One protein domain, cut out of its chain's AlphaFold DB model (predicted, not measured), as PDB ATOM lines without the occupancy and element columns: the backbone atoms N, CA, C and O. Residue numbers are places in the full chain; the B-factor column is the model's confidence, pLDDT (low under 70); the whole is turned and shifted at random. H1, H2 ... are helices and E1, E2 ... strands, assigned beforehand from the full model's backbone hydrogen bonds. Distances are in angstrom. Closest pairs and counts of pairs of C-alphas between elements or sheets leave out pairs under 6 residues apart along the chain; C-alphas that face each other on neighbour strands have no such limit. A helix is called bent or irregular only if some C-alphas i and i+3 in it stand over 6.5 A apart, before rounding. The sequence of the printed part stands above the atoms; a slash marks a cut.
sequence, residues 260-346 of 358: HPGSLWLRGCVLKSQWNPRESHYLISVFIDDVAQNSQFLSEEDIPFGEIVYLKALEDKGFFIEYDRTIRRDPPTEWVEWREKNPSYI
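Overview. This is residues 260 to 346 of the 358 residues of the protein "Hypothetical protein" of Paramoeba aestuarina (UniProt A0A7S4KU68). A small sheet of five strands curls like part of a barrel and folds back on itself at the long, bent strand E1, with E3 and E2 facing E4 and E5. The helix H1 packs by the first residues of E1 and makes one end of the longest axis, with the turn between E1 and E2 at the other. The printed part has 87 residues with five named strands and one named helix, in the order E1 E2 E3 E4 E5 H1 along the chain; the sheet, in the order E3 E2 E1 E4 E5, is antiparallel, and the class is mostly strand. The whole is compact, with a radius of gyration of the C-alphas of 13.0 A and spans of 41 by 28 by 21 A.

Along the chain. E1, residues 265 to 276, begins at C-alpha (42.348, -17.287, 44.309), bends by 84 degrees at residue 271 and is 24.7 A long. E2 is residues 281 to 288, 20.2 A, and E3 residues 293 to 299, 18.9 A. E4, residues 308 to 316, is 23.1 A, and E5, residues 321 to 323, 6.3 A. H1, residues 333 to 341, is 12.4 A and ends at C-alpha (30.637, -14.989, 37.531).

Arrangement. E1, E2 and E3 form a meander, each strand the antiparallel neighbour of the one before; with E4 beside E1 they form a Greek key. N 271 and O 285 of the hairpin E1 and E2 are 2.8 A apart, and N 284 and O 297 of the hairpin E2 and E3 2.9 A. Between the antiparallel neighbours E1 and E4, N 268 and O 309 are within hydrogen-bond range at 2.8 A. In the hairpin E4 and E5, N 314 and O 322 are 2.8 A apart. Pairing is staggered: residues 308 to 312 of E4 pair with E1, 313 to 316 with E5. This folded sheet, one sheet bent back into two leaves, has E1 as its hinge; the closest C-alphas of E3 and E5, Phe 297 and Tyr 323, are 6.5 A apart. H1 is on the sheet, over E1, at a height over the sheet of 8.7 A, with its closest C-alphas to E1, Trp 335 and Trp 265, 5.6 A apart. Every O i to N i+4 pair in H1 is within hydrogen-bond range.

Size, cuts and confidence. The C-alphas farthest apart, Pro 277 and Lys 341, are 41.4 A apart. The printed part has no cut and no long link. Mean pLDDT of the printed part is 82.1; residues 339 to 346 are under 70.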
ATOM      1  N   HIS A 260      42.663 -16.009  33.565       79.88
ATOM      2  CA  HIS A 260      42.489 -15.000  34.622       79.88
ATOM      3  C   HIS A 260      43.808 -14.581  35.315       79.88
ATOM      4  O   HIS A 260      43.972 -14.790  36.529       79.88
ATOM      5  N   PRO A 261      44.749 -13.927  34.601       79.88
ATOM      6  CA  PRO A 261      46.072 -13.615  35.137       79.88
ATOM      7  C   PRO A 261      46.018 -12.797  36.430       79.88
ATOM      8  O   PRO A 261      45.340 -11.773  36.526       79.88
ATOM      9  N   GLY A 262      46.737 -13.264  37.456       76.25
ATOM     10  CA  GLY A 262      46.857 -12.581  38.746       76.25
ATOM     11  C   GLY A 262      45.570 -12.507  39.577       76.25
ATOM     12  O   GLY A 262      45.572 -11.815  40.596       76.25
ATOM     13  N   SER A 263      44.504 -13.208  39.172       77.50
ATOM     14  CA  SER A 263      43.183 -13.155  39.819       77.50
ATOM     15  C   SER A 263      42.690 -14.517  40.323       77.50
ATOM     16  O   SER A 263      41.642 -14.581  40.962       77.50
ATOM     17  N   LEU A 264      43.434 -15.605  40.085       85.06
ATOM     18  CA  LEU A 264      43.060 -16.926  40.584       85.06
ATOM     19  C   LEU A 264      43.374 -17.051  42.080       85.06
ATOM     20  O   LEU A 264      44.523 -17.213  42.496       85.06
ATOM     21  N   TRP A 265      42.316 -17.016  42.879       85.81
ATOM     22  CA  TRP A 265      42.348 -17.287  44.309       85.81
ATOM     23  C   TRP A 265      41.647 -18.614  44.591       85.81
ATOM     24  O   TRP A 265      40.587 -18.893  44.036       85.81
ATOM     25  N   LEU A 266      42.215 -19.422  45.481       85.94
ATOM     26  CA  LEU A 266      41.654 -20.702  45.899       85.94
ATOM     27  C   LEU A 266      41.374 -20.679  47.396       85.94
ATOM     28  O   LEU A 266      42.238 -20.320  48.198       85.94
ATOM     29  N   ARG A 267      40.171 -21.092  47.783       85.69
ATOM     30  CA  ARG A 267      39.810 -21.280  49.186       85.69
ATOM     31  C   ARG A 267      40.319 -22.637  49.661       85.69
ATOM     32  O   ARG A 267      40.067 -23.671  49.040       85.69
ATOM     33  N   GLY A 268      41.014 -22.634  50.789       83.62
ATOM     34  CA  GLY A 268      41.516 -23.835  51.431       83.62
ATOM     35  C   GLY A 268      41.293 -23.830  52.934       83.62
ATOM     36  O   GLY A 268      41.003 -22.803  53.543       83.62
ATOM     37  N   CYS A 269      41.438 -25.002  53.534       84.38
ATOM     38  CA  CYS A 269      41.389 -25.185  54.976       84.38
ATOM     39  C   CYS A 269      42.630 -25.937  55.454       84.38
ATOM     40  O   CYS A 269      43.040 -26.945  54.865       84.38
ATOM     41  N   VAL A 270      43.261 -25.417  56.503       85.75
ATOM     42  CA  VAL A 270      44.537 -25.920  57.008       85.75
ATOM     43  C   VAL A 270      44.354 -27.288  57.663       85.75
ATOM     44  O   VAL A 270      43.581 -27.470  58.600       85.75
ATOM     45  N   LEU A 271      45.105 -28.274  57.174       84.44
ATOM     46  CA  LEU A 271      45.136 -29.639  57.700       84.44
ATOM     47  C   LEU A 271      46.274 -29.866  58.692       84.44
ATOM     48  O   LEU A 271      46.154 -30.713  59.577       84.44
ATOM     49  N   LYS A 272      47.409 -29.188  58.497       86.94
ATOM     50  CA  LYS A 272      48.596 -29.341  59.340       86.94
ATOM     51  C   LYS A 272      49.562 -28.182  59.113       86.94
ATOM     52  O   LYS A 272      49.828 -27.853  57.963       86.94
ATOM     53  N   SER A 273      50.158 -27.668  60.182       90.12
ATOM     54  CA  SER A 273      51.305 -26.756  60.136       90.12
ATOM     55  C   SER A 273      52.534 -27.438  60.743       90.12
ATOM     56  O   SER A 273      52.418 -28.184  61.719       90.12
ATOM     57  N   GLN A 274      53.701 -27.285  60.115       93.06
ATOM     58  CA  GLN A 274      54.970 -27.853  60.589       93.06
ATOM     59  C   GLN A 274      56.117 -26.889  60.315       93.06
ATOM     60  O   GLN A 274      56.345 -26.532  59.163       93.06
ATOM     61  N   TRP A 275      56.894 -26.543  61.342       94.38
ATOM     62  CA  TRP A 275      58.123 -25.775  61.159       94.38
ATOM     63  C   TRP A 275      59.109 -26.518  60.246       94.38
ATOM     64  O   TRP A 275      59.478 -27.666  60.515       94.38
ATOM     65  N   ASN A 276      59.545 -25.865  59.169       91.31
ATOM     66  CA  ASN A 276      60.569 -26.355  58.257       91.31
ATOM     67  C   ASN A 276      61.874 -25.566  58.480       91.31
ATOM     68  O   ASN A 276      62.026 -24.461  57.953       91.31
ATOM     69  N   PRO A 277      62.862 -26.136  59.196       90.25
ATOM     70  CA  PRO A 277      64.090 -25.425  59.541       90.25
ATOM     71  C   PRO A 277      64.980 -25.112  58.331       90.25
ATOM     72  O   PRO A 277      65.847 -24.255  58.438       90.25
ATOM     73  N   ARG A 278      64.796 -25.792  57.187       90.06
ATOM     74  CA  ARG A 278      65.601 -25.539  55.978       90.06
ATOM     75  C   ARG A 278      65.219 -24.234  55.294       90.06
ATOM     76  O   ARG A 278      66.092 -23.527  54.815       90.06
ATOM     77  N   GLU A 279      63.925 -23.942  55.266       86.19
ATOM     78  CA  GLU A 279      63.378 -22.740  54.632       86.19
ATOM     79  C   GLU A 279      63.184 -21.604  55.646       86.19
ATOM     80  O   GLU A 279      62.934 -20.477  55.249       86.19
ATOM     81  N   SER A 280      63.297 -21.871  56.955       91.50
ATOM     82  CA  SER A 280      62.926 -20.930  58.032       91.50
ATOM     83  C   SER A 280      61.471 -20.450  57.939       91.50
ATOM     84  O   SER A 280      61.174 -19.289  58.195       91.50
ATOM     85  N   HIS A 281      60.572 -21.352  57.539       92.44
ATOM     86  CA  HIS A 281      59.139 -21.105  57.354       92.44
ATOM     87  C   HIS A 281      58.335 -22.310  57.859       92.44
ATOM     88  O   HIS A 281      58.855 -23.425  57.967       92.44
ATOM     89  N   TYR A 282      57.044 -22.128  58.105       92.12
ATOM     90  CA  TYR A 282      56.092 -23.213  58.315       92.12
ATOM     91  C   TYR A 282      55.656 -23.809  56.975       92.12
ATOM     92  O   TYR A 282      55.233 -23.101  56.066       92.12
ATOM     93  N   LEU A 283      55.734 -25.133  56.850       92.88
ATOM     94  CA  LEU A 283      55.116 -25.881  55.762       92.88
ATOM     95  C   LEU A 283      53.658 -26.166  56.125       92.88
ATOM     96  O   LEU A 283      53.361 -27.053  56.934       92.88
ATOM     97  N   ILE A 284      52.751 -25.432  55.490       91.38
ATOM     98  CA  ILE A 284      51.314 -25.551  55.704       91.38
ATOM     99  C   ILE A 284      50.753 -26.554  54.705       91.38
ATOM    100  O   ILE A 284      50.878 -26.392  53.496       91.38
ATOM    101  N   SER A 285      50.132 -27.614  55.214       91.00
ATOM    102  CA  SER A 285      49.339 -28.549  54.421       91.00
ATOM    103  C   SER A 285      47.887 -28.110  54.463       91.00
ATOM    104  O   SER A 285      47.314 -27.964  55.540       91.00
ATOM    105  N   VAL A 286      47.292 -27.926  53.293       88.06
ATOM    106  CA  VAL A 286      45.958 -27.352  53.120       88.06
ATOM    107  C   VAL A 286      45.122 -28.273  52.241       88.06
ATOM    108  O   VAL A 286      45.627 -28.859  51.283       88.06
ATOM    109  N   PHE A 287      43.845 -28.424  52.564       87.50
ATOM    110  CA  PHE A 287      42.868 -28.993  51.648       87.50
ATOM    111  C   PHE A 287      42.234 -27.850  50.866       87.50
ATOM    112  O   PHE A 287      41.588 -26.991  51.461       87.50
ATOM    113  N   ILE A 288      42.450 -27.812  49.554       86.50
ATOM    114  CA  ILE A 288      41.841 -26.820  48.673       86.50
ATOM    115  C   ILE A 288      40.426 -27.290  48.364       86.50
ATOM    116  O   ILE A 288      40.242 -28.240  47.597       86.50
ATOM    117  N   ASP A 289      39.438 -26.631  48.965       80.12
ATOM    118  CA  ASP A 289      38.029 -27.004  48.831       80.12
ATOM    119  C   ASP A 289      37.579 -26.921  47.365       80.12
ATOM    120  O   ASP A 289      36.825 -27.772  46.902       80.12
ATOM    121  N   ASP A 290      38.133 -25.965  46.620       78.31
ATOM    122  CA  ASP A 290      37.723 -25.595  45.257       78.31
ATOM    123  C   ASP A 290      38.045 -26.673  44.224       78.31
ATOM    124  O   ASP A 290      37.350 -26.816  43.221       78.31
ATOM    125  N   VAL A 291      39.077 -27.471  44.498       85.69
ATOM    126  CA  VAL A 291      39.503 -28.582  43.639       85.69
ATOM    127  C   VAL A 291      39.524 -29.925  44.370       85.69
ATOM    128  O   VAL A 291      39.993 -30.921  43.825       85.69
ATOM    129  N   ALA A 292      39.036 -29.979  45.611       84.81
ATOM    130  CA  ALA A 292      39.066 -31.155  46.480       84.81
ATOM    131  C   ALA A 292      40.429 -31.889  46.502       84.81
ATOM    132  O   ALA A 292      40.487 -33.123  46.445       84.81
ATOM    133  N   GLN A 293      41.539 -31.143  46.546       85.88
ATOM    134  CA  GLN A 293      42.900 -31.694  46.575       85.88
ATOM    135  C   GLN A 293      43.694 -31.165  47.765       85.88
ATOM    136  O   GLN A 293      43.535 -30.025  48.190       85.88
ATOM    137  N   ASN A 294      44.626 -31.984  48.250       88.12
ATOM    138  CA  ASN A 294      45.649 -31.514  49.177       88.12
ATOM    139  C   ASN A 294      46.704 -30.704  48.418       88.12
ATOM    140  O   ASN A 294      47.175 -31.133  47.363       88.12
ATOM    141  N   SER A 295      47.127 -29.592  49.003       89.12
ATOM    142  CA  SER A 295      48.265 -28.799  48.552       89.12
ATOM    143  C   SER A 295      49.147 -28.403  49.735       89.12
ATOM    144  O   SER A 295      48.826 -28.694  50.894       89.12
ATOM    145  N   GLN A 296      50.289 -27.790  49.438       90.12
ATOM    146  CA  GLN A 296      51.220 -27.289  50.441       90.12
ATOM    147  C   GLN A 296      51.779 -25.935  50.016       90.12
ATOM    148  O   GLN A 296      52.042 -25.724  48.834       90.12
ATOM    149  N   PHE A 297      51.988 -25.048  50.983       89.25
ATOM    150  CA  PHE A 297      52.654 -23.763  50.781       89.25
ATOM    151  C   PHE A 297      53.516 -23.413  52.001       89.25
ATOM    152  O   PHE A 297      53.380 -24.022  53.066       89.25
ATOM    153  N   LEU A 298      54.438 -22.467  51.824       89.94
ATOM    154  CA  LEU A 298      55.271 -21.945  52.906       89.94
ATOM    155  C   LEU A 298      54.630 -20.691  53.499       89.94
ATOM    156  O   LEU A 298      54.160 -19.831  52.759       89.94
ATOM    157  N   SER A 299      54.657 -20.592  54.823       89.50
ATOM    158  CA  SER A 299      54.146 -19.467  55.605       89.50
ATOM    159  C   SER A 299      55.200 -18.988  56.599       89.50
ATOM    160  O   SER A 299      55.936 -19.797  57.159       89.50
ATOM    161  N   GLU A 300      55.262 -17.685  56.847       89.75
ATOM    162  CA  GLU A 300      56.071 -17.123  57.937       89.75
ATOM    163  C   GLU A 300      55.423 -17.368  59.312       89.75
ATOM    164  O   GLU A 300      56.115 -17.539  60.314       89.75
ATOM    165  N   GLU A 301      54.091 -17.457  59.349       90.12
ATOM    166  CA  GLU A 301      53.294 -17.661  60.559       90.12
ATOM    167  C   GLU A 301      52.880 -19.129  60.737       90.12
ATOM    168  O   GLU A 301      52.649 -19.853  59.760       90.12
ATOM    169  N   ASP A 302      52.737 -19.559  61.993       90.44
ATOM    170  CA  ASP A 302      52.087 -20.828  62.315       90.44
ATOM    171  C   ASP A 302      50.574 -20.673  62.140       90.44
ATOM    172  O   ASP A 302      49.978 -19.765  62.721       90.44
ATOM    173  N   ILE A 303      49.952 -21.557  61.355       86.88
ATOM    174  CA  ILE A 303      48.505 -21.518  61.131       86.88
ATOM    175  C   ILE A 303      47.841 -22.719  61.812       86.88
ATOM    176  O   ILE A 303      48.137 -23.870  61.459       86.88
ATOM    177  N   PRO A 304      46.914 -22.476  62.752       83.25
ATOM    178  CA  PRO A 304      46.117 -23.513  63.378       83.25
ATOM    179  C   PRO A 304      45.395 -24.427  62.385       83.25
ATOM    180  O   PRO A 304      44.950 -24.037  61.305       83.25
ATOM    181  N   PHE A 305      45.222 -25.678  62.802       80.81
ATOM    182  CA  PHE A 305      44.359 -26.625  62.112       80.81
ATOM    183  C   PHE A 305      42.917 -26.093  62.001       80.81
ATOM    184  O   PHE A 305      42.381 -25.519  62.945       80.81
ATOM    185  N   GLY A 306      42.273 -26.341  60.860       75.50
ATOM    186  CA  GLY A 306      40.880 -25.971  60.607       75.50
ATOM    187  C   GLY A 306      40.679 -24.525  60.151       75.50
ATOM    188  O   GLY A 306      39.567 -24.173  59.756       75.50
ATOM    189  N   GLU A 307      41.727 -23.699  60.175       81.31
ATOM    190  CA  GLU A 307      41.649 -22.310  59.733       81.31
ATOM    191  C   GLU A 307      41.414 -22.217  58.221       81.31
ATOM    192  O   GLU A 307      42.008 -22.962  57.433       81.31
ATOM    193  N   ILE A 308      40.525 -21.305  57.820       83.38
ATOM    194  CA  ILE A 308      40.240 -21.025  56.414       83.38
ATOM    195  C   ILE A 308      41.246 -20.003  55.899       83.38
ATOM    196  O   ILE A 308      41.445 -18.954  56.506       83.38
ATOM    197  N   VAL A 309      41.840 -20.316  54.754       86.56
ATOM    198  CA  VAL A 309      42.820 -19.469  54.075       86.56
ATOM    199  C   VAL A 309      42.446 -19.298  52.608       86.56
ATOM    200  O   VAL A 309      41.893 -20.204  51.978       86.56
ATOM    201  N   TYR A 310      42.778 -18.139  52.052       87.19
ATOM    202  CA  TYR A 310      42.646 -17.843  50.630       87.19
ATOM    203  C   TYR A 310      44.037 -17.721  50.019       87.19
ATOM    204  O   TYR A 310      44.837 -16.886  50.437       87.19
ATOM    205  N   LEU A 311      44.320 -18.575  49.038       88.38
ATOM    206  CA  LEU A 311      45.632 -18.715  48.419       88.38
ATOM    207  C   LEU A 311      45.588 -18.179  46.996       88.38
ATOM    208  O   LEU A 311      44.846 -18.693  46.158       88.38
ATOM    209  N   LYS A 312      46.392 -17.156  46.719       88.94
ATOM    210  CA  LYS A 312      46.554 -16.627  45.366       88.94
ATOM    211  C   LYS A 312      47.554 -17.483  44.605       88.94
ATOM    212  O   LYS A 312      48.684 -17.624  45.064       88.94
ATOM    213  N   ALA A 313      47.161 -18.033  43.462       87.19
ATOM    214  CA  ALA A 313      48.096 -18.705  42.566       87.19
ATOM    215  C   ALA A 313      49.005 -17.662  41.891       87.19
ATOM    216  O   ALA A 313      48.513 -16.681  41.330       87.19
ATOM    217  N   LEU A 314      50.323 -17.861  41.970       84.75
ATOM    218  CA  LEU A 314      51.329 -16.931  41.454       84.75
ATOM    219  C   LEU A 314      51.993 -17.437  40.177       84.75
ATOM    220  O   LEU A 314      52.030 -16.719  39.183       84.75
ATOM    221  N   GLU A 315      52.519 -18.660  40.206       82.00
ATOM    222  CA  GLU A 315      53.336 -19.200  39.118       82.00
ATOM    223  C   GLU A 315      53.163 -20.717  38.998       82.00
ATOM    224  O   GLU A 315      53.013 -21.427  39.997       82.00
ATOM    225  N   ASP A 316      53.211 -21.214  37.763       84.62
ATOM    226  CA  ASP A 316      53.365 -22.634  37.464       84.62
ATOM    227  C   ASP A 316      54.854 -23.024  37.445       84.62
ATOM    228  O   ASP A 316      55.627 -22.530  36.626       84.62
ATOM    229  N   LYS A 317      55.257 -23.964  38.311       81.75
ATOM    230  CA  LYS A 317      56.611 -24.553  38.331       81.75
ATOM    231  C   LYS A 317      56.651 -25.960  37.717       81.75
ATOM    232  O   LYS A 317      57.458 -26.809  38.105       81.75
ATOM    233  N   GLY A 318      55.740 -26.244  36.792       77.25
ATOM    234  CA  GLY A 318      55.603 -27.465  35.999       77.25
ATOM    235  C   GLY A 318      54.938 -28.638  36.726       77.25
ATOM    236  O   GLY A 318      54.174 -29.391  36.124       77.25
ATOM    237  N   PHE A 319      55.228 -28.832  38.017       70.56
ATOM    238  CA  PHE A 319      54.630 -29.908  38.827       70.56
ATOM    239  C   PHE A 319      53.793 -29.405  40.004       70.56
ATOM    240  O   PHE A 319      53.103 -30.195  40.653       70.56
ATOM    241  N   PHE A 320      53.874 -28.114  40.308       78.94
ATOM    242  CA  PHE A 320      53.171 -27.485  41.415       78.94
ATOM    243  C   PHE A 320      52.904 -26.016  41.097       78.94
ATOM    244  O   PHE A 320      53.586 -25.417  40.269       78.94
ATOM    245  N   ILE A 321      51.896 -25.467  41.768       81.69
ATOM    246  CA  ILE A 321      51.557 -24.048  41.713       81.69
ATOM    247  C   ILE A 321      52.174 -23.396  42.941       81.69
ATOM    248  O   ILE A 321      51.991 -23.887  44.058       81.69
ATOM    249  N   GLU A 322      52.931 -22.326  42.729       84.44
ATOM    250  CA  GLU A 322      53.372 -21.463  43.814       84.44
ATOM    251  C   GLU A 322      52.225 -20.546  44.229       84.44
ATOM    252  O   GLU A 322      51.535 -19.970  43.385       84.44
ATOM    253  N   TYR A 323      52.028 -20.420  45.538       84.00
ATOM    254  CA  TYR A 323      51.025 -19.541  46.117       84.00
ATOM    255  C   TYR A 323      51.685 -18.344  46.791       84.00
ATOM    256  O   TYR A 323      52.817 -18.439  47.270       84.00
ATOM    257  N   ASP A 324      50.953 -17.234  46.854       82.06
ATOM    258  CA  ASP A 324      51.338 -16.071  47.651       82.06
ATOM    259  C   ASP A 324      51.522 -16.476  49.117       82.06
ATOM    260  O   ASP A 324      50.727 -17.234  49.677       82.06
ATOM    261  N   ARG A 325      52.608 -15.987  49.717       79.88
ATOM    262  CA  ARG A 325      52.966 -16.259  51.115       79.88
ATOM    263  C   ARG A 325      52.130 -15.426  52.089       79.88
ATOM    264  O   ARG A 325      52.070 -15.750  53.271       79.88
ATOM    265  N   THR A 326      51.473 -14.377  51.595       76.06
ATOM    266  CA  THR A 326      50.566 -13.524  52.357       76.06
ATOM    267  C   THR A 326      49.252 -14.257  52.587       76.06
ATOM    268  O   THR A 326      48.437 -14.426  51.677       76.06
ATOM    269  N   ILE A 327      49.018 -14.679  53.826       72.06
ATOM    270  CA  ILE A 327      47.792 -15.386  54.192       72.06
ATOM    271  C   ILE A 327      46.641 -14.395  54.304       72.06
ATOM    272  O   ILE A 327      46.701 -13.424  55.059       72.06
ATOM    273  N   ARG A 328      45.544 -14.684  53.603       80.38
ATOM    274  CA  ARG A 328      44.266 -14.003  53.807       80.38
ATOM    275  C   ARG A 328      43.277 -14.929  54.502       80.38
ATOM    276  O   ARG A 328      43.049 -16.044  54.037       80.38
ATOM    277  N   ARG A 329      42.694 -14.442  55.601       80.94
ATOM    278  CA  ARG A 329      41.610 -15.101  56.356       80.94
ATOM    279  C   ARG A 329      40.230 -14.701  55.835       80.94
ATOM    280  O   ARG A 329      39.305 -15.506  55.859       80.94
ATOM    281  N   ASP A 330      40.127 -13.484  55.306       79.25
ATOM    282  CA  ASP A 330      38.918 -12.959  54.676       79.25
ATOM    283  C   ASP A 330      38.924 -13.200  53.157       79.25
ATOM    284  O   ASP A 330      39.992 -13.148  52.530       79.25
ATOM    285  N   PRO A 331      37.749 -13.437  52.543       79.69
ATOM    286  CA  PRO A 331      37.634 -13.623  51.103       79.69
ATOM    287  C   PRO A 331      38.067 -12.356  50.342       79.69
ATOM    288  O   PRO A 331      37.493 -11.288  50.562       79.69
ATOM    289  N   PRO A 332      39.036 -12.451  49.413       84.12
ATOM    290  CA  PRO A 332      39.383 -11.359  48.503       84.12
ATOM    291  C   PRO A 332      38.192 -10.948  47.632       84.12
ATOM    292  O   PRO A 332      37.452 -11.815  47.166       84.12
ATOM    293  N   THR A 333      38.043  -9.655  47.332       84.50
ATOM    294  CA  THR A 333      36.989  -9.161  46.426       84.50
ATOM    295  C   THR A 333      37.049  -9.853  45.067       84.50
ATOM    296  O   THR A 333      36.029 -10.295  44.552       84.50
ATOM    297  N   GLU A 334      38.253 -10.047  44.528       81.44
ATOM    298  CA  GLU A 334      38.484 -10.729  43.254       81.44
ATOM    299  C   GLU A 334      38.006 -12.184  43.297       81.44
ATOM    300  O   GLU A 334      37.434 -12.682  42.329       81.44
ATOM    301  N   TRP A 335      38.185 -12.857  44.440       80.31
ATOM    302  CA  TRP A 335      37.666 -14.206  44.648       80.31
ATOM    303  C   TRP A 335      36.135 -14.209  44.672       80.31
ATOM    304  O   TRP A 335      35.524 -15.068  44.042       80.31
ATOM    305  N   VAL A 336      35.508 -13.250  45.365       77.88
ATOM    306  CA  VAL A 336      34.040 -13.130  45.444       77.88
ATOM    307  C   VAL A 336      33.440 -12.852  44.065       77.88
ATOM    308  O   VAL A 336      32.559 -13.584  43.620       77.88
ATOM    309  N   GLU A 337      33.953 -11.858  43.343       77.56
ATOM    310  CA  GLU A 337      33.456 -11.495  42.011       77.56
ATOM    311  C   GLU A 337      33.634 -12.628  40.996       77.56
ATOM    312  O   GLU A 337      32.759 -12.893  40.167       77.56
ATOM    313  N   TRP A 338      34.777 -13.313  41.043       71.81
ATOM    314  CA  TRP A 338      35.027 -14.450  40.170       71.81
ATOM    315  C   TRP A 338      34.106 -15.630  40.505       71.81
ATOM    316  O   TRP A 338      33.615 -16.296  39.591       71.81
ATOM    317  N   ARG A 339      33.797 -15.850  41.791       69.88
ATOM    318  CA  ARG A 339      32.815 -16.852  42.235       69.88
ATOM    319  C   ARG A 339      31.414 -16.568  41.721       69.88
ATOM    320  O   ARG A 339      30.748 -17.496  41.274       69.88
ATOM    321  N   GLU A 340      30.977 -15.315  41.765       69.88
ATOM    322  CA  GLU A 340      29.658 -14.913  41.265       69.88
ATOM    323  C   GLU A 340      29.531 -15.116  39.750       69.88
ATOM    324  O   GLU A 340      28.493 -15.570  39.266       69.88
ATOM    325  N   LYS A 341      30.600 -14.836  38.996       67.25
ATOM    326  CA  LYS A 341      30.637 -14.989  37.531       67.25
ATOM    327  C   LYS A 341      30.800 -16.435  37.065       67.25
ATOM    328  O   LYS A 341      30.435 -16.741  35.932       67.25
ATOM    329  N   ASN A 342      31.307 -17.322  37.922       60.88
ATOM    330  CA  ASN A 342      31.537 -18.730  37.605       60.88
ATOM    331  C   ASN A 342      30.725 -19.651  38.530       60.88
ATOM    332  O   ASN A 342      31.291 -20.384  39.344       60.88
ATOM    333  N   PRO A 343      29.386 -19.684  38.393       52.66
ATOM    334  CA  PRO A 343      28.516 -20.495  39.237       52.66
ATOM    335  C   PRO A 343      28.745 -22.010  39.118       52.66
ATOM    336  O   PRO A 343      28.312 -22.760  39.979       52.66
ATOM    337  N   SER A 344      29.480 -22.501  38.119       47.75
ATOM    338  CA  SER A 344      29.965 -23.892  38.099       47.75
ATOM    339  C   SER A 344      30.985 -24.191  39.211       47.75
ATOM    340  O   SER A 344      31.049 -25.328  39.676       47.75
ATOM    341  N   TYR A 345      31.722 -23.181  39.693       50.56
ATOM    342  CA  TYR A 345      32.465 -23.240  40.958       50.56
ATOM    343  C   TYR A 345      31.538 -23.096  42.180       50.56
ATOM    344  O   TYR A 345      31.932 -23.447  43.295       50.56
ATOM    345  N   ILE A 346      30.303 -22.602  42.017       46.38
ATOM    346  CA  ILE A 346      29.246 -22.634  43.040       46.38
ATOM    347  C   ILE A 346      28.649 -24.043  43.077       46.38
ATOM    348  O   ILE A 346      27.543 -24.298  42.616       46.38
TER     349      ILE A 346